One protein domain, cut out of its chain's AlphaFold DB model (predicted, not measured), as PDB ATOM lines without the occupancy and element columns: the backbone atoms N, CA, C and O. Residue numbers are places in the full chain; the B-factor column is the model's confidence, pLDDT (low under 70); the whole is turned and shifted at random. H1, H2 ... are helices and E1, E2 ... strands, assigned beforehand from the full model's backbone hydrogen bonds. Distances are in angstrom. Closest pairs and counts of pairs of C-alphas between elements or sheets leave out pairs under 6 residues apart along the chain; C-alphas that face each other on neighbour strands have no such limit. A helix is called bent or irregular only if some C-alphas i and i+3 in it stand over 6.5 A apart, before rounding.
ATOM      1  N   MET A   1      28.625 -29.052   3.316       44.03
ATOM      2  CA  MET A   1      28.250 -29.008   1.883       44.03
ATOM      3  C   MET A   1      29.511 -29.269   1.072       44.03
ATOM      4  O   MET A   1      30.575 -28.887   1.539       44.03
ATOM      5  N   SER A   2      29.442 -29.979  -0.056       54.31
ATOM      6  CA  SER A   2      30.629 -30.206  -0.895       54.31
ATOM      7  C   SER A   2      30.888 -28.940  -1.716       54.31
ATOM      8  O   SER A   2      30.008 -28.513  -2.459       54.31
ATOM      9  N   VAL A   3      32.040 -28.296  -1.519       60.47
ATOM     10  CA  VAL A   3      32.443 -27.131  -2.314       60.47
ATOM     11  C   VAL A   3      33.100 -27.652  -3.583       60.47
ATOM     12  O   VAL A   3      34.094 -28.370  -3.519       60.47
ATOM     13  N   ASP A   4      32.543 -27.301  -4.736       67.12
ATOM     14  CA  ASP A   4      33.176 -27.584  -6.019       67.12
ATOM     15  C   ASP A   4      34.422 -26.691  -6.176       67.12
ATOM     16  O   ASP A   4      34.325 -25.460  -6.230       67.12
ATOM     17  N   LEU A   5      35.601 -27.308  -6.201       66.25
ATOM     18  CA  LEU A   5      36.890 -26.629  -6.366       66.25
ATOM     19  C   LEU A   5      37.471 -26.792  -7.772       66.25
ATOM     20  O   LEU A   5      38.563 -26.283  -8.036       66.25
ATOM     21  N   SER A   6      36.753 -27.456  -8.683       62.38
ATOM     22  CA  SER A   6      37.213 -27.638 -10.057       62.38
ATOM     23  C   SER A   6      37.483 -26.280 -10.713       62.38
ATOM     24  O   SER A   6      36.650 -25.371 -10.689       62.38
ATOM     25  N   GLY A   7      38.690 -26.129 -11.263       59.81
ATOM     26  CA  GLY A   7      39.142 -24.913 -11.944       59.81
ATOM     27  C   GLY A   7      39.752 -23.820 -11.053       59.81
ATOM     28  O   GLY A   7      40.244 -22.836 -11.602       59.81
ATOM     29  N   LEU A   8      39.758 -23.968  -9.718       56.75
ATOM     30  CA  LEU A   8      40.462 -23.061  -8.782       56.75
ATOM     31  C   LEU A   8      41.899 -23.511  -8.465       56.75
ATOM     32  O   LEU A   8      42.663 -22.765  -7.852       56.75
ATOM     33  N   GLY A   9      42.241 -24.736  -8.853       59.72
ATOM     34  CA  GLY A   9      43.508 -25.406  -8.602       59.72
ATOM     35  C   GLY A   9      43.605 -26.689  -9.425       59.72
ATOM     36  O   GLY A   9      42.710 -26.977 -10.225       59.72
ATOM     37  N   ASP A  10      44.702 -27.419  -9.238       56.81
ATOM     38  CA  ASP A  10      44.977 -28.671  -9.944       56.81
ATOM     39  C   ASP A  10      43.844 -29.694  -9.734       56.81
ATOM     40  O   ASP A  10      43.235 -29.759  -8.660       56.81
ATOM     41  N   GLU A  11      43.563 -30.504 -10.755       63.62
ATOM     42  CA  GLU A  11      42.553 -31.579 -10.727       63.62
ATOM     43  C   GLU A  11      42.826 -32.601  -9.598       63.62
ATOM     44  O   GLU A  11      41.931 -33.361  -9.208       63.62
ATOM     45  N   ASP A  12      44.043 -32.560  -9.052       66.88
ATOM     46  CA  ASP A  12      44.576 -33.337  -7.933       66.88
ATOM     47  C   ASP A  12      43.950 -33.006  -6.568       66.88
ATOM     48  O   ASP A  12      44.054 -33.798  -5.634       66.88
ATOM     49  N   LEU A  13      43.259 -31.867  -6.421       74.44
ATOM     50  CA  LEU A  13      42.575 -31.514  -5.165       74.44
ATOM     51  C   LEU A  13      41.176 -32.139  -5.038       74.44
ATOM     52  O   LEU A  13      40.490 -31.943  -4.027       74.44
ATOM     53  N   ARG A  14      40.724 -32.899  -6.042       76.44
ATOM     54  CA  ARG A  14      39.415 -33.562  -6.009       76.44
ATOM     55  C   ARG A  14      39.340 -34.582  -4.873       76.44
ATOM     56  O   ARG A  14      40.153 -35.491  -4.771       76.44
ATOM     57  N   GLY A  15      38.316 -34.443  -4.033       78.44
ATOM     58  CA  GLY A  15      38.074 -35.334  -2.894       78.44
ATOM     59  C   GLY A  15      38.863 -34.988  -1.627       78.44
ATOM     60  O   GLY A  15      38.615 -35.596  -0.587       78.44
ATOM     61  N   VAL A  16      39.755 -33.992  -1.670       83.88
ATOM     62  CA  VAL A  16      40.444 -33.501  -0.472       83.88
ATOM     63  C   VAL A  16      39.474 -32.652   0.365       83.88
ATOM     64  O   VAL A  16      38.824 -31.754  -0.178       83.88
ATOM     65  N   PRO A  17      39.345 -32.889   1.685       86.75
ATOM     66  CA  PRO A  17      38.492 -32.071   2.540       86.75
ATOM     67  C   PRO A  17      38.920 -30.599   2.546       86.75
ATOM     68  O   PRO A  17      40.081 -30.284   2.798       86.75
ATOM     69  N   VAL A  18      37.961 -29.688   2.359       84.62
ATOM     70  CA  VAL A  18      38.190 -28.230   2.394       84.62
ATOM     71  C   VAL A  18      38.961 -27.762   3.641       84.62
ATOM     72  O   VAL A  18      39.894 -26.976   3.468       84.62
ATOM     73  N   PRO A  19      38.673 -28.251   4.870       85.62
ATOM     74  CA  PRO A  19      39.443 -27.858   6.052       85.62
ATOM     75  C   PRO A  19      40.936 -28.175   5.922       85.62
ATOM     76  O   PRO A  19      41.769 -27.341   6.250       85.62
ATOM     77  N   PHE A  20      41.282 -29.330   5.347       88.00
ATOM     78  CA  PHE A  20      42.678 -29.720   5.148       88.00
ATOM     79  C   PHE A  20      43.394 -28.802   4.147       88.00
ATOM     80  O   PHE A  20      44.534 -28.394   4.378       88.00
ATOM     81  N   ILE A  21      42.720 -28.446   3.045       89.31
ATOM     82  CA  ILE A  21      43.259 -27.507   2.048       89.31
ATOM     83  C   ILE A  21      43.496 -26.147   2.704       89.31
ATOM     84  O   ILE A  21      44.566 -25.564   2.556       89.31
ATOM     85  N   ARG A  22      42.512 -25.658   3.462       87.25
ATOM     86  CA  ARG A  22      42.592 -24.391   4.185       87.25
ATOM     87  C   ARG A  22      43.778 -24.363   5.150       87.25
ATOM     88  O   ARG A  22      44.569 -23.428   5.091       87.25
ATOM     89  N   ASP A  23      43.921 -25.378   5.993       88.62
ATOM     90  CA  ASP A  23      44.989 -25.426   6.994       88.62
ATOM     91  C   ASP A  23      46.371 -25.526   6.320       88.62
ATOM     92  O   ASP A  23      47.343 -24.905   6.751       88.62
ATOM     93  N   SER A  24      46.451 -26.228   5.186       90.56
ATOM     94  CA  SER A  24      47.658 -26.269   4.351       90.56
ATOM     95  C   SER A  24      48.001 -24.899   3.756       90.56
ATOM     96  O   SER A  24      49.170 -24.518   3.723       90.56
ATOM     97  N   LEU A  25      46.999 -24.131   3.316       92.12
ATOM     98  CA  LEU A  25      47.197 -22.788   2.762       92.12
ATOM     99  C   LEU A  25      47.714 -21.796   3.803       92.12
ATOM    100  O   LEU A  25      48.552 -20.968   3.457       92.12
ATOM    101  N   VAL A  26      47.292 -21.914   5.065       92.19
ATOM    102  CA  VAL A  26      47.827 -21.087   6.161       92.19
ATOM    103  C   VAL A  26      49.332 -21.318   6.326       92.19
ATOM    104  O   VAL A  26      50.096 -20.362   6.432       92.19
ATOM    105  N   ASN A  27      49.792 -22.571   6.240       93.31
ATOM    106  CA  ASN A  27      51.226 -22.890   6.288       93.31
ATOM    107  C   ASN A  27      52.003 -22.348   5.074       93.31
ATOM    108  O   ASN A  27      53.205 -22.100   5.162       93.31
ATOM    109  N   LEU A  28      51.329 -22.152   3.937       94.12
ATOM    110  CA  LEU A  28      51.907 -21.566   2.726       94.12
ATOM    111  C   LEU A  28      51.756 -20.041   2.655       94.12
ATOM    112  O   LEU A  28      52.357 -19.428   1.772       94.12
ATOM    113  N   ALA A  29      51.010 -19.418   3.570       94.25
ATOM    114  CA  ALA A  29      50.695 -17.993   3.531       94.25
ATOM    115  C   ALA A  29      51.930 -17.090   3.372       94.25
ATOM    116  O   ALA A  29      51.882 -16.219   2.503       94.25
ATOM    117  N   PRO A  30      53.063 -17.310   4.078       94.75
ATOM    118  CA  PRO A  30      54.258 -16.485   3.888       94.75
ATOM    119  C   PRO A  30      54.801 -16.523   2.452       94.75
ATOM    120  O   PRO A  30      55.224 -15.506   1.916       94.75
ATOM    121  N   ARG A  31      54.740 -17.692   1.801       94.94
ATOM    122  CA  ARG A  31      55.219 -17.901   0.425       94.94
ATOM    123  C   ARG A  31      54.278 -17.285  -0.609       94.94
ATOM    124  O   ARG A  31      54.744 -16.741  -1.607       94.94
ATOM    125  N   LEU A  32      52.969 -17.390  -0.366       95.62
ATOM    126  CA  LEU A  32      51.924 -16.794  -1.198       95.62
ATOM    127  C   LEU A  32      51.984 -15.262  -1.125       95.62
ATOM    128  O   LEU A  32      51.992 -14.600  -2.154       95.62
ATOM    129  N   LEU A  33      52.073 -14.696   0.080       94.94
ATOM    130  CA  LEU A  33      52.173 -13.249   0.277       94.94
ATOM    131  C   LEU A  33      53.467 -12.696  -0.326       94.94
ATOM    132  O   LEU A  33      53.400 -11.777  -1.134       94.94
ATOM    133  N   ALA A  34      54.614 -13.330  -0.056       93.75
ATOM    134  CA  ALA A  34      55.883 -12.921  -0.655       93.75
ATOM    135  C   ALA A  34      55.830 -12.934  -2.190       93.75
ATOM    136  O   ALA A  34      56.365 -12.038  -2.838       93.75
ATOM    137  N   GLY A  35      55.163 -13.922  -2.792       93.62
ATOM    138  CA  GLY A  35      54.993 -13.959  -4.238       93.62
ATOM    139  C   GLY A  35      54.019 -12.914  -4.780       93.62
ATOM    140  O   GLY A  35      54.274 -12.368  -5.851       93.62
ATOM    141  N   ALA A  36      52.953 -12.575  -4.050       93.12
ATOM    142  CA  ALA A  36      52.081 -11.460  -4.412       93.12
ATOM    143  C   ALA A  36      52.840 -10.119  -4.391       93.12
ATOM    144  O   ALA A  36      52.724  -9.347  -5.341       93.12
ATOM    145  N   ASP A  37      53.683  -9.901  -3.378       93.19
ATOM    146  CA  ASP A  37      54.518  -8.698  -3.235       93.19
ATOM    147  C   ASP A  37      55.643  -8.615  -4.280       93.19
ATOM    148  O   ASP A  37      56.183  -7.544  -4.542       93.19
ATOM    149  N   SER A  38      55.985  -9.743  -4.911       92.94
ATOM    150  CA  SER A  38      57.009  -9.822  -5.960       92.94
ATOM    151  C   SER A  38      56.483  -9.433  -7.348       92.94
ATOM    152  O   SER A  38      57.236  -9.495  -8.321       92.94
ATOM    153  N   VAL A  39      55.194  -9.096  -7.489       92.50
ATOM    154  CA  VAL A  39      54.580  -8.790  -8.787       92.50
ATOM    155  C   VAL A  39      54.460  -7.293  -9.025       92.50
ATOM    156  O   VAL A  39      53.806  -6.582  -8.267       92.50
ATOM    157  N   THR A  40      54.993  -6.837 -10.160       90.31
ATOM    158  CA  THR A  40      54.838  -5.456 -10.632       90.31
ATOM    159  C   THR A  40      54.100  -5.427 -11.976       90.31
ATOM    160  O   THR A  40      54.595  -5.968 -12.966       90.31
ATOM    161  N   PRO A  41      52.905  -4.818 -12.059       85.19
ATOM    162  CA  PRO A  41      52.215  -4.585 -13.330       85.19
ATOM    163  C   PRO A  41      53.017  -3.665 -14.263       85.19
ATOM    164  O   PRO A  41      53.493  -2.624 -13.818       85.19
ATOM    165  N   LEU A  42      53.141  -4.015 -15.550       80.31
ATOM    166  CA  LEU A  42      53.947  -3.238 -16.506       80.31
ATOM    167  C   LEU A  42      53.214  -2.002 -17.045       80.31
ATOM    168  O   LEU A  42      53.776  -0.914 -17.039       80.31
ATOM    169  N   GLU A  43      51.956  -2.140 -17.470       70.38
ATOM    170  CA  GLU A  43      51.136  -1.022 -17.954       70.38
ATOM    171  C   GLU A  43      49.659  -1.292 -17.658       70.38
ATOM    172  O   GLU A  43      49.082  -2.238 -18.191       70.38
ATOM    173  N   TYR A  44      49.029  -0.462 -16.822       63.91
ATOM    174  CA  TYR A  44      47.586  -0.512 -16.577       63.91
ATOM    175  C   TYR A  44      46.948   0.818 -16.988       63.91
ATOM    176  O   TYR A  44      47.256   1.843 -16.373       63.91
ATOM    177  N   PRO A  45      46.067   0.852 -18.007       58.09
ATOM    178  CA  PRO A  45      45.384   2.083 -18.371       58.09
ATOM    179  C   PRO A  45      44.428   2.484 -17.239       58.09
ATOM    180  O   PRO A  45      43.383   1.871 -17.033       58.09
ATOM    181  N   LEU A  46      44.809   3.530 -16.504       55.03
ATOM    182  CA  LEU A  46      44.030   4.143 -15.419       55.03
ATOM    183  C   LEU A  46      42.798   4.918 -15.928       55.03
ATOM    184  O   LEU A  46      41.986   5.370 -15.127       55.03
ATOM    185  N   THR A  47      42.646   5.081 -17.247       52.56
ATOM    186  CA  THR A  47      41.545   5.823 -17.871       52.56
ATOM    187  C   THR A  47      40.512   4.874 -18.485       52.56
ATOM    188  O   THR A  47      40.819   4.075 -19.371       52.56
ATOM    189  N   GLU A  48      39.251   5.000 -18.049       52.22
ATOM    190  CA  GLU A  48      38.100   4.214 -18.542       52.22
ATOM    191  C   GLU A  48      37.939   4.268 -20.075       52.22
ATOM    192  O   GLU A  48      37.461   3.317 -20.685       52.22
ATOM    193  N   SER A  49      38.428   5.343 -20.705       44.22
ATOM    194  CA  SER A  49      38.431   5.593 -22.158       44.22
ATOM    195  C   SER A  49      39.138   4.515 -22.999       44.22
ATOM    196  O   SER A  49      38.821   4.341 -24.173       44.22
ATOM    197  N   SER A  50      40.068   3.755 -22.410       48.47
ATOM    198  CA  SER A  50      40.861   2.741 -23.130       48.47
ATOM    199  C   SER A  50      40.368   1.309 -22.890       48.47
ATOM    200  O   SER A  50      41.088   0.349 -23.173       48.47
ATOM    201  N   GLN A  51      39.176   1.135 -22.305       52.62
ATOM    202  CA  GLN A  51      38.689  -0.186 -21.926       52.62
ATOM    203  C   GLN A  51      38.371  -1.058 -23.152       52.62
ATOM    204  O   GLN A  51      37.593  -0.653 -24.018       52.62
ATOM    205  N   PRO A  52      38.888  -2.299 -23.207       47.75
ATOM    206  CA  PRO A  52      38.385  -3.282 -24.149       47.75
ATOM    207  C   PRO A  52      36.925  -3.596 -23.801       47.75
ATOM    208  O   PRO A  52      36.596  -3.917 -22.660       47.75
ATOM    209  N   SER A  53      36.056  -3.527 -24.804       46.72
ATOM    210  CA  SER A  53      34.601  -3.715 -24.726       46.72
ATOM    211  C   SER A  53      34.151  -5.139 -24.362       46.72
ATOM    212  O   SER A  53      32.952  -5.408 -24.305       46.72
ATOM    213  N   SER A  54      35.090  -6.054 -24.097       43.50
ATOM    214  CA  SER A  54      34.817  -7.445 -23.741       43.50
ATOM    215  C   SER A  54      35.339  -7.777 -22.334       43.50
ATOM    216  O   SER A  54      36.543  -7.659 -22.088       43.50
ATOM    217  N   PRO A  55      34.477  -8.245 -21.411       48.22
ATOM    218  CA  PRO A  55      34.876  -8.677 -20.069       48.22
ATOM    219  C   PRO A  55      35.669  -9.997 -20.054       48.22
ATOM    220  O   PRO A  55      36.160 -10.391 -19.002       48.22
ATOM    221  N   ALA A  56      35.810 -10.683 -21.193       45.66
ATOM    222  CA  ALA A  56      36.353 -12.040 -21.245       45.66
ATOM    223  C   ALA A  56      37.888 -12.139 -21.378       45.66
ATOM    224  O   ALA A  56      38.409 -13.243 -21.271       45.66
ATOM    225  N   GLN A  57      38.636 -11.054 -21.641       52.53
ATOM    226  CA  GLN A  57      40.063 -11.173 -22.015       52.53
ATOM    227  C   GLN A  57      40.973 -10.009 -21.579       52.53
ATOM    228  O   GLN A  57      41.940  -9.685 -22.266       52.53
ATOM    229  N   SER A  58      40.735  -9.362 -20.435       75.31
ATOM    230  CA  SER A  58      41.759  -8.458 -19.889       75.31
ATOM    231  C   SER A  58      42.793  -9.273 -19.117       75.31
ATOM    232  O   SER A  58      42.638  -9.499 -17.923       75.31
ATOM    233  N   ARG A  59      43.835  -9.763 -19.790       85.38
ATOM    234  CA  ARG A  59      45.058 -10.213 -19.112       85.38
ATOM    235  C   ARG A  59      46.018  -9.035 -19.032       85.38
ATOM    236  O   ARG A  59      46.109  -8.262 -19.981       85.38
ATOM    237  N   LEU A  60      46.722  -8.901 -17.916       87.38
ATOM    238  CA  LEU A  60      47.724  -7.865 -17.714       87.38
ATOM    239  C   LEU A  60      49.117  -8.480 -17.710       87.38
ATOM    240  O   LEU A  60      49.340  -9.511 -17.071       87.38
ATOM    241  N   SER A  61      50.041  -7.841 -18.418       89.56
ATOM    242  CA  SER A  61      51.457  -8.191 -18.363       89.56
ATOM    243  C   SER A  61      52.076  -7.616 -17.091       89.56
ATOM    244  O   SER A  61      51.950  -6.423 -16.806       89.56
ATOM    245  N   CYS A  62      52.757  -8.469 -16.341       89.62
ATOM    246  CA  CYS A  62      53.442  -8.140 -15.103       89.62
ATOM    247  C   CYS A  62      54.862  -8.710 -15.129       89.62
ATOM    248  O   CYS A  62      55.144  -9.673 -15.843       89.62
ATOM    249  N   THR A  63      55.744  -8.161 -14.310       93.12
ATOM    250  CA  THR A  63      57.002  -8.805 -13.934       93.12
ATOM    251  C   THR A  63      56.842  -9.490 -12.588       93.12
ATOM    252  O   THR A  63      56.041  -9.070 -11.751       93.12
ATOM    253  N   PHE A  64      57.592 -10.566 -12.398       93.00
ATOM    254  CA  PHE A  64      57.734 -11.278 -11.141       93.00
ATOM    255  C   PHE A  64      59.206 -11.293 -10.768       93.00
ATOM    256  O   PHE A  64      60.013 -11.903 -11.475       93.00
ATOM    257  N   ASP A  65      59.529 -10.594  -9.687       91.88
ATOM    258  CA  ASP A  65      60.891 -10.395  -9.207       91.88
ATOM    259  C   ASP A  65      60.966 -10.692  -7.699       91.88
ATOM    260  O   ASP A  65      60.752  -9.807  -6.865       91.88
ATOM    261  N   PRO A  66      61.160 -11.972  -7.322       89.56
ATOM    262  CA  PRO A  66      61.289 -12.378  -5.931       89.56
ATOM    263  C   PRO A  66      62.451 -11.682  -5.210       89.56
ATOM    264  O   PRO A  66      63.551 -11.606  -5.757       89.56
ATOM    265  N   PRO A  67      62.274 -11.260  -3.945       88.12
ATOM    266  CA  PRO A  67      63.354 -10.673  -3.169       88.12
ATOM    267  C   PRO A  67      64.581 -11.589  -3.077       88.12
ATOM    268  O   PRO A  67      64.480 -12.737  -2.646       88.12
ATOM    269  N   ALA A  68      65.764 -11.048  -3.375       87.94
ATOM    270  CA  ALA A  68      67.022 -11.806  -3.409       87.94
ATOM    271  C   ALA A  68      67.425 -12.460  -2.069       87.94
ATOM    272  O   ALA A  68      68.270 -13.350  -2.045       87.94
ATOM    273  N   HIS A  69      66.847 -12.018  -0.946       90.19
ATOM    274  CA  HIS A  69      67.099 -12.600   0.375       90.19
ATOM    275  C   HIS A  69      66.301 -13.889   0.637       90.19
ATOM    276  O   HIS A  69      66.557 -14.572   1.630       90.19
ATOM    277  N   LEU A  70      65.325 -14.217  -0.215       89.62
ATOM    278  CA  LEU A  70      64.515 -15.423  -0.089       89.62
ATOM    279  C   LEU A  70      65.133 -16.578  -0.892       89.62
ATOM    280  O   LEU A  70      65.715 -16.353  -1.954       89.62
ATOM    281  N   PRO A  71      64.997 -17.835  -0.425       90.00
ATOM    282  CA  PRO A  71      65.463 -18.990  -1.183       90.00
ATOM    283  C   PRO A  71      64.805 -19.083  -2.566       90.00
ATOM    284  O   PRO A  71      63.619 -18.781  -2.727       90.00
ATOM    285  N   ALA A  72      65.543 -19.578  -3.562       85.81
ATOM    286  CA  ALA A  72      64.988 -19.840  -4.889       85.81
ATOM    287  C   ALA A  72      63.774 -20.788  -4.801       85.81
ATOM    288  O   ALA A  72      63.806 -21.799  -4.099       85.81
ATOM    289  N   GLY A  73      62.682 -20.441  -5.488       85.62
ATOM    290  CA  GLY A  73      61.421 -21.195  -5.441       85.62
ATOM    291  C   GLY A  73      60.610 -21.025  -4.147       85.62
ATOM    292  O   GLY A  73      59.588 -21.695  -3.965       85.62
ATOM    293  N   TYR A  74      61.027 -20.139  -3.237       91.56
ATOM    294  CA  TYR A  74      60.253 -19.835  -2.036       91.56
ATOM    295  C   TYR A  74      58.939 -19.125  -2.382       91.56
ATOM    296  O   TYR A  74      57.880 -19.599  -1.973       91.56
ATOM    297  N   CYS A  75      58.995 -18.037  -3.153       92.19
ATOM    298  CA  CYS A  75      57.820 -17.262  -3.548       92.19
ATOM    299  C   CYS A  75      56.912 -18.063  -4.487       92.19
ATOM    300  O   CYS A  75      57.369 -18.586  -5.505       92.19
ATOM    301  N   ILE A  76      55.620 -18.119  -4.167       93.12
ATOM    302  CA  ILE A  76      54.612 -18.730  -5.038       93.12
ATOM    303  C   ILE A  76      53.982 -17.610  -5.873       93.12
ATOM    304  O   ILE A  76      53.428 -16.687  -5.285       93.12
ATOM    305  N   PRO A  77      54.072 -17.641  -7.214       92.19
ATOM    306  CA  PRO A  77      53.551 -16.560  -8.037       92.19
ATOM    307  C   PRO A  77      52.014 -16.506  -7.984       92.19
ATOM    308  O   PRO A  77      51.354 -17.554  -8.023       92.19
ATOM    309  N   PRO A  78      51.423 -15.297  -7.961       94.00
ATOM    310  CA  PRO A  78      49.982 -15.130  -7.995       94.00
ATOM    311  C   PRO A  78      49.420 -15.564  -9.346       94.00
ATOM    312  O   PRO A  78      50.088 -15.585 -10.377       94.00
ATOM    313  N   THR A  79      48.139 -15.901  -9.328       93.06
ATOM    314  CA  THR A  79      47.440 -16.463 -10.495       93.06
ATOM    315  C   THR A  79      46.561 -15.448 -11.210       93.06
ATOM    316  O   THR A  79      46.250 -15.648 -12.377       93.06
ATOM    317  N   HIS A  80      46.142 -14.395 -10.506       92.75
ATOM    318  CA  HIS A  80      45.179 -13.395 -10.956       92.75
ATOM    319  C   HIS A  80      45.574 -12.018 -10.425       92.75
ATOM    320  O   HIS A  80      46.358 -11.900  -9.481       92.75
ATOM    321  N   LEU A  81      44.983 -10.982 -11.009       93.19
ATOM    322  CA  LEU A  81      45.100  -9.606 -10.558       93.19
ATOM    323  C   LEU A  81      43.702  -9.034 -10.310       93.19
ATOM    324  O   LEU A  81      42.847  -9.077 -11.193       93.19
ATOM    325  N   LEU A  82      43.456  -8.490  -9.122       93.25
ATOM    326  CA  LEU A  82      42.217  -7.782  -8.810       93.25
ATOM    327  C   LEU A  82      42.414  -6.286  -9.064       93.25
ATOM    328  O   LEU A  82      43.263  -5.668  -8.433       93.25
ATOM    329  N   ALA A  83      41.617  -5.695  -9.948       91.94
ATOM    330  CA  ALA A  83      41.464  -4.247 -10.060       91.94
ATOM    331  C   ALA A  83      40.289  -3.800  -9.194       91.94
ATOM    332  O   ALA A  83      39.127  -3.927  -9.587       91.94
ATOM    333  N   VAL A  84      40.595  -3.290  -8.006       91.31
ATOM    334  CA  VAL A  84      39.603  -2.886  -7.012       91.31
ATOM    335  C   VAL A  84      39.406  -1.381  -7.071       91.31
ATOM    336  O   VAL A  84      40.351  -0.620  -6.890       91.31
ATOM    337  N   SER A  85      38.169  -0.961  -7.310       91.50
ATOM    338  CA  SER A  85      37.738   0.434  -7.281       91.50
ATOM    339  C   SER A  85      36.980   0.736  -5.992       91.50
ATOM    340  O   SER A  85      36.156  -0.066  -5.542       91.50
ATOM    341  N   PHE A  86      37.236   1.908  -5.419       88.75
ATOM    342  CA  PHE A  86      36.579   2.395  -4.212       88.75
ATOM    343  C   PHE A  86      35.836   3.708  -4.491       88.75
ATOM    344  O   PHE A  86      36.268   4.483  -5.353       88.75
ATOM    345  N   PRO A  87      34.722   3.980  -3.784       85.88
ATOM    346  CA  PRO A  87      34.062   5.276  -3.836       85.88
ATOM    347  C   PRO A  87      35.048   6.411  -3.520       85.88
ATOM    348  O   PRO A  87      35.928   6.229  -2.673       85.88
ATOM    349  N   PRO A  88      34.912   7.582  -4.162       79.81
ATOM    350  CA  PRO A  88      35.757   8.724  -3.850       79.81
ATOM    351  C   PRO A  88      35.547   9.149  -2.392       79.81
ATOM    352  O   PRO A  88      34.416   9.304  -1.933       79.81
ATOM    353  N   ALA A  89      36.648   9.357  -1.667       69.62
ATOM    354  CA  ALA A  89      36.614   9.783  -0.266       69.62
ATOM    355  C   ALA A  89      36.074  11.214  -0.087       69.62
ATOM    356  O   ALA A  89      35.640  11.584   0.999       69.62
ATOM    357  N   SER A  90      36.105  12.024  -1.149       69.69
ATOM    358  CA  SER A  90      35.578  13.386  -1.163       69.69
ATOM    359  C   SER A  90      34.947  13.695  -2.521       69.69
ATOM    360  O   SER A  90      35.547  13.368  -3.546       69.69
ATOM    361  N   PRO A  91      33.793  14.387  -2.561       66.81
ATOM    362  CA  PRO A  91      33.163  14.816  -3.811       66.81
ATOM    363  C   PRO A  91      34.046  15.763  -4.645       66.81
ATOM    364  O   PRO A  91      33.802  15.929  -5.835       66.81
ATOM    365  N   ALA A  92      35.090  16.356  -4.052       71.19
ATOM    366  CA  ALA A  92      36.047  17.213  -4.751       71.19
ATOM    367  C   ALA A  92      37.036  16.443  -5.650       71.19
ATOM    368  O   ALA A  92      37.694  17.051  -6.493       71.19
ATOM    369  N   ARG A  93      37.157  15.118  -5.484       63.06
ATOM    370  CA  ARG A  93      37.983  14.256  -6.337       63.06
ATOM    371  C   ARG A  93      37.082  13.178  -6.951       63.06
ATOM    372  O   ARG A  93      36.809  12.189  -6.278       63.06
ATOM    373  N   PRO A  94      36.593  13.371  -8.188       62.50
ATOM    374  CA  PRO A  94      35.604  12.478  -8.789       62.50
ATOM    375  C   PRO A  94      36.183  11.112  -9.173       62.50
ATOM    376  O   PRO A  94      35.425  10.154  -9.314       62.50
ATOM    377  N   ASP A  95      37.506  11.010  -9.321       64.31
ATOM    378  CA  ASP A  95      38.132   9.772  -9.766       64.31
ATOM    379  C   ASP A  95      38.101   8.710  -8.657       64.31
ATOM    380  O   ASP A  95      38.602   8.956  -7.550       64.31
ATOM    381  N   PRO A  96      37.537   7.518  -8.927       67.56
ATOM    382  CA  PRO A  96      37.541   6.427  -7.968       67.56
ATOM    383  C   PRO A  96      38.981   6.003  -7.675       67.56
ATOM    384  O   PRO A  96      39.800   5.847  -8.583       67.56
ATOM    385  N   GLN A  97      39.290   5.765  -6.401       80.00
ATOM    386  CA  GLN A  97      40.576   5.182  -6.033       80.00
ATOM    387  C   GLN A  97      40.617   3.749  -6.571       80.00
ATOM    388  O   GLN A  97      39.774   2.933  -6.204       80.00
ATOM    389  N   GLN A  98      41.577   3.449  -7.446       84.88
ATOM    390  CA  GLN A  98      41.790   2.110  -7.990       84.88
ATOM    391  C   GLN A  98      43.094   1.520  -7.459       84.88
ATOM    392  O   GLN A  98      44.109   2.212  -7.385       84.88
ATOM    393  N   VAL A  99      43.065   0.240  -7.095       89.06
ATOM    394  CA  VAL A  99      44.225  -0.510  -6.605       89.06
ATOM    395  C   VAL A  99      44.301  -1.844  -7.342       89.06
ATOM    396  O   VAL A  99      43.285  -2.515  -7.520       89.06
ATOM    397  N   LEU A 100      45.505  -2.220  -7.772       91.31
ATOM    398  CA  LEU A 100      45.795  -3.530  -8.349       91.31
ATOM    399  C   LEU A 100      46.357  -4.444  -7.268       91.31
ATOM    400  O   LEU A 100      47.332  -4.083  -6.614       91.31
ATOM    401  N   VAL A 101      45.750  -5.613  -7.087       93.75
ATOM    402  CA  VAL A 101      46.128  -6.557  -6.031       93.75
ATOM    403  C   VAL A 101      46.353  -7.947  -6.618       93.75
ATOM    404  O   VAL A 101      45.394  -8.571  -7.080       93.75
ATOM    405  N   PRO A 102      47.603  -8.441  -6.649       94.94
ATOM    406  CA  PRO A 102      47.906  -9.796  -7.095       94.94
ATOM    407  C   PRO A 102      47.353 -10.833  -6.114       94.94
ATOM    408  O   PRO A 102      47.544 -10.723  -4.905       94.94
ATOM    409  N   VAL A 103      46.660 -11.856  -6.623       95.62
ATOM    410  CA  VAL A 103      45.999 -12.862  -5.779       95.62
ATOM    411  C   VAL A 103      46.144 -14.296  -6.284       95.62
ATOM    412  O   VAL A 103      46.332 -14.584  -7.473       95.62
ATOM    413  N   HIS A 104      45.997 -15.229  -5.347       94.19
ATOM    414  CA  HIS A 104      45.966 -16.662  -5.603       94.19
ATOM    415  C   HIS A 104      44.516 -17.152  -5.645       94.19
ATOM    416  O   HIS A 104      43.766 -16.969  -4.686       94.19
ATOM    417  N   ALA A 105      44.128 -17.787  -6.752       92.56
ATOM    418  CA  ALA A 105      42.757 -18.222  -7.008       92.56
ATOM    419  C   ALA A 105      42.229 -19.162  -5.930       92.56
ATOM    420  O   ALA A 105      41.074 -19.048  -5.540       92.56
ATOM    421  N   LEU A 106      43.075 -20.065  -5.435       91.56
ATOM    422  CA  LEU A 106      42.663 -21.082  -4.481       91.56
ATOM    423  C   LEU A 106      42.232 -20.494  -3.121       91.56
ATOM    424  O   LEU A 106      41.069 -20.681  -2.765       91.56
ATOM    425  N   PRO A 107      43.074 -19.753  -2.366       93.56
ATOM    426  CA  PRO A 107      42.645 -19.178  -1.087       93.56
ATOM    427  C   PRO A 107      41.468 -18.205  -1.245       93.56
ATOM    428  O   PRO A 107      40.526 -18.249  -0.455       93.56
ATOM    429  N   TRP A 108      41.457 -17.391  -2.306       94.31
ATOM    430  CA  TRP A 108      40.359 -16.458  -2.573       94.31
ATOM    431  C   TRP A 108      39.062 -17.165  -2.966       94.31
ATOM    432  O   TRP A 108      37.995 -16.821  -2.471       94.31
ATOM    433  N   GLY A 109      39.129 -18.175  -3.828       91.94
ATOM    434  CA  GLY A 109      37.968 -18.920  -4.299       91.94
ATOM    435  C   GLY A 109      37.352 -19.810  -3.223       91.94
ATOM    436  O   GLY A 109      36.147 -20.051  -3.262       91.94
ATOM    437  N   LEU A 110      38.135 -20.265  -2.242       90.56
ATOM    438  CA  LEU A 110      37.606 -20.986  -1.084       90.56
ATOM    439  C   LEU A 110      36.684 -20.091  -0.252       90.56
ATOM    440  O   LEU A 110      35.558 -20.487   0.037       90.56
ATOM    441  N   VAL A 111      37.130 -18.870   0.048       91.38
ATOM    442  CA  VAL A 111      36.442 -17.959   0.975       91.38
ATOM    443  C   VAL A 111      35.380 -17.097   0.279       91.38
ATOM    444  O   VAL A 111      34.314 -16.863   0.842       91.38
ATOM    445  N   CYS A 112      35.637 -16.629  -0.942       93.50
ATOM    446  CA  CYS A 112      34.792 -15.663  -1.646       93.50
ATOM    447  C   CYS A 112      33.923 -16.350  -2.711       93.50
ATOM    448  O   CYS A 112      34.340 -16.515  -3.863       93.50
ATOM    449  N   SER A 113      32.685 -16.715  -2.358       91.81
ATOM    450  CA  SER A 113      31.775 -17.443  -3.259       91.81
ATOM    451  C   SER A 113      31.435 -16.676  -4.543       91.81
ATOM    452  O   SER A 113      31.276 -17.297  -5.593       91.81
ATOM    453  N   ARG A 114      31.380 -15.337  -4.496       90.88
ATOM    454  CA  ARG A 114      31.088 -14.492  -5.669       90.88
ATOM    455  C   ARG A 114      32.285 -14.330  -6.602       90.88
ATOM    456  O   ARG A 114      32.096 -14.158  -7.803       90.88
ATOM    457  N   LEU A 115      33.504 -14.411  -6.071       90.25
ATOM    458  CA  LEU A 115      34.723 -14.389  -6.883       90.25
ATOM    459  C   LEU A 115      35.054 -15.758  -7.457       90.25
ATOM    460  O   LEU A 115      35.679 -15.840  -8.510       90.25
ATOM    461  N   ARG A 116      34.620 -16.832  -6.794       89.00
ATOM    462  CA  ARG A 116      34.912 -18.212  -7.184       89.00
ATOM    463  C   ARG A 116      34.688 -18.485  -8.681       89.00
ATOM    464  O   ARG A 116      35.615 -19.002  -9.294       89.00
ATOM    465  N   PRO A 117      33.558 -18.114  -9.319       87.00
ATOM    466  CA  PRO A 117      33.356 -18.366 -10.747       87.00
ATOM    467  C   PRO A 117      34.306 -17.574 -11.652       87.00
ATOM    468  O   PRO A 117      34.627 -18.039 -12.736       87.00
ATOM    469  N   LEU A 118      34.758 -16.399 -11.206       87.06
ATOM    470  CA  LEU A 118      35.664 -15.518 -11.951       87.06
ATOM    471  C   LEU A 118      37.128 -15.959 -11.824       87.06
ATOM    472  O   LEU A 118      37.930 -15.707 -12.714       87.06
ATOM    473  N   LEU A 119      37.461 -16.612 -10.708       88.62
ATOM    474  CA  LEU A 119      38.777 -17.192 -10.430       88.62
ATOM    475  C   LEU A 119      38.941 -18.591 -11.037       88.62
ATOM    476  O   LEU A 119      40.062 -19.093 -11.134       88.62
ATOM    477  N   ARG A 120      37.831 -19.240 -11.417       81.38
ATOM    478  CA  ARG A 120      37.853 -20.513 -12.134       81.38
ATOM    479  C   ARG A 120      38.352 -20.268 -13.550       81.38
ATOM    480  O   ARG A 120      37.681 -19.625 -14.355       81.38
ATOM    481  N   ARG A 121      39.526 -20.809 -13.865       65.44
ATOM    482  CA  ARG A 121      40.090 -20.770 -15.219       65.44
ATOM    483  C   ARG A 121      39.116 -21.413 -16.216       65.44
ATOM    484  O   ARG A 121      38.842 -22.605 -16.121       65.44
ATOM    485  N   GLN A 122      38.681 -20.652 -17.218       51.53
ATOM    486  CA  GLN A 122      38.189 -21.174 -18.498       51.53
ATOM    487  C   GLN A 122      39.154 -20.744 -19.609       51.53
ATOM    488  O   GLN A 122      38.800 -19.962 -20.475       51.53
ATOM    489  N   ALA A 178      58.444 -12.734 -16.809       87.44
ATOM    490  CA  ALA A 178      57.225 -12.097 -17.297       87.44
ATOM    491  C   ALA A 178      56.002 -12.979 -16.983       87.44
ATOM    492  O   ALA A 178      55.958 -14.152 -17.354       87.44
ATOM    493  N   LEU A 179      54.994 -12.409 -16.322       88.06
ATOM    494  CA  LEU A 179      53.705 -13.038 -16.041       88.06
ATOM    495  C   LEU A 179      52.601 -12.369 -16.861       88.06
ATOM    496  O   LEU A 179      52.579 -11.156 -17.032       88.06
ATOM    497  N   SER A 180      51.635 -13.159 -17.324       89.88
ATOM    498  CA  SER A 180      50.379 -12.649 -17.879       89.88
ATOM    499  C   SER A 180      49.247 -13.107 -16.972       89.88
ATOM    500  O   SER A 180      48.919 -14.296 -16.969       89.88
ATOM    501  N   LEU A 181      48.677 -12.194 -16.186       89.88
ATOM    502  CA  LEU A 181      47.671 -12.509 -15.170       89.88
ATOM    503  C   LEU A 181      46.275 -12.072 -15.632       89.88
ATOM    504  O   LEU A 181      46.122 -10.933 -16.076       89.88
ATOM    505  N   PRO A 182      45.238 -12.922 -15.524       90.69
ATOM    506  CA  PRO A 182      43.858 -12.500 -15.727       90.69
ATOM    507  C   PRO A 182      43.478 -11.397 -14.735       90.69
ATOM    508  O   PRO A 182      43.745 -11.509 -13.536       90.69
ATOM    509  N   LEU A 183      42.845 -10.344 -15.243       89.06
ATOM    510  CA  LEU A 183      42.379  -9.204 -14.470       89.06
ATOM    511  C   LEU A 183      40.894  -9.357 -14.135       89.06
ATOM    512  O   LEU A 183      40.057  -9.441 -15.035       89.06
ATOM    513  N   ILE A 184      40.562  -9.289 -12.850       90.19
ATOM    514  CA  ILE A 184      39.188  -9.266 -12.347       90.19
ATOM    515  C   ILE A 184      38.912  -7.880 -11.776       90.19
ATOM    516  O   ILE A 184      39.642  -7.404 -10.911       90.19
ATOM    517  N   ARG A 185      37.848  -7.225 -12.242       89.00
ATOM    518  CA  ARG A 185      37.465  -5.889 -11.766       89.00
ATOM    519  C   ARG A 185      36.406  -5.987 -10.679       89.00
ATOM    520  O   ARG A 185      35.402  -6.667 -10.865       89.00
ATOM    521  N   LEU A 186      36.624  -5.276  -9.578       90.56
ATOM    522  CA  LEU A 186      35.745  -5.243  -8.415       90.56
ATOM    523  C   LEU A 186      35.478  -3.802  -7.989       90.56
ATOM    524  O   LEU A 186      36.320  -2.916  -8.145       90.56
ATOM    525  N   ARG A 187      34.304  -3.576  -7.407       91.31
ATOM    526  CA  ARG A 187      33.959  -2.320  -6.744       91.31
ATOM    527  C   ARG A 187      33.624  -2.634  -5.300       91.31
ATOM    528  O   ARG A 187      32.656  -3.342  -5.046       91.31
TER     529      ARG A 187
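Overview. This is residues 1 to 122 and 178 to 187 of the 295 residues of an uncharacterized protein of Rhodosporidium toruloides (UniProt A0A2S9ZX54). A single five-stranded sheet curls like part of a barrel and folds back on itself, with E1 and E2 facing E3 and E4 and the long strand E5 as the hinge. One arm of a bent helix, H1b, packs beside edge strand E4, while the other arm, H1a, turns away from the sheet toward H2, which is paired with the short H3; residues 48 to 54 stick out. The printed part has 132 residues with three named helices and five named strands, in the order H1 E1 E2 E3 E4 H2 H3 E5. The mixed sheet runs E1 E2 E5 E3 E4, and the class is mixed, helices and strands, with under half of the residues in named elements. The whole is only just compact, close to loose, with a radius of gyration of the C-alphas of 16.5 A and spans of 50 by 41 by 28 A.

Along the chain. E5, residues 178 to 187, is 27.4 A long and ends at C-alpha 187 (33.959, -2.320, -6.744). E3, residues 80 to 86, is 19.2 A long, and E4, residues 97 to 103, is 18.8 A. E2 is residues 59 to 64, 15.0 A, and E1 residues 39 to 41, 6.6 A. H1, residues 18 to 37, begins at C-alpha 18 (38.190, -28.230, 2.394) and is bent, with C-alphas 27 and 30 7.5 A apart; by its hydrogen bonds it was assigned as one helix. Its arms are H1a, residues 18 to 27, 14.6 A, and H1b, residues 30 to 37, 10.6 A. H2 is residues 105 to 111, 10.2 A, and H3 residues 116 to 119, 5.1 A.

Arrangement. The sheet is strongly twisted and is a folded sheet, bent into two leaves that face each other. E5 pairs in a staggered way: residues 178 to 182 with E2, antiparallel, N 60 to O 181 being 2.8 A, and residues 183 to 187 with E3, parallel, N 83 to O 184 being 2.8 A. The hairpin E3 and E4 has N 82 and O 101 at 2.8 A, and the hairpin E1 and E2 has N 40 and O 63 at 2.9 A. H1b is on the sheet at a height of 8.6 A, over none of the strands; its closest C-alphas to E4 are those of Ala 36 and Pro 102, 5.2 A. H1a and H1b are about perpendicular, at 75 degrees. H1a is not on the sheet; it is close to H2 but not clearly touching, the closest C-alphas being those of Leu 25 and Pro 107, 7.0 A, at a steep tilt of 61 degrees, opposite ways. H2 and H3 touch, with the C-alphas of Gly 109 and Arg 116 closest at 4.3 A. H3 only grazes the sheet with residues 118 to 119. In H1a, H1b and H2 every O i to N i+4 pair is within hydrogen-bond range; H3 is too short for such a pair.

Size, cuts and confidence. The two C-alphas farthest apart are those of Gly 15 and Ala 92, 52.6 A. Residues 123 to 177 are not printed, and C-alphas 122 and 178 are 21.1 A apart across the cut. The links E1 to E2 and E2 to E3 are long. Mean pLDDT of the printed part is 80.8; it is under 70 in residues 1 to 12, 44 to 57, 89 to 91, 93 to 96 and 121 to 122.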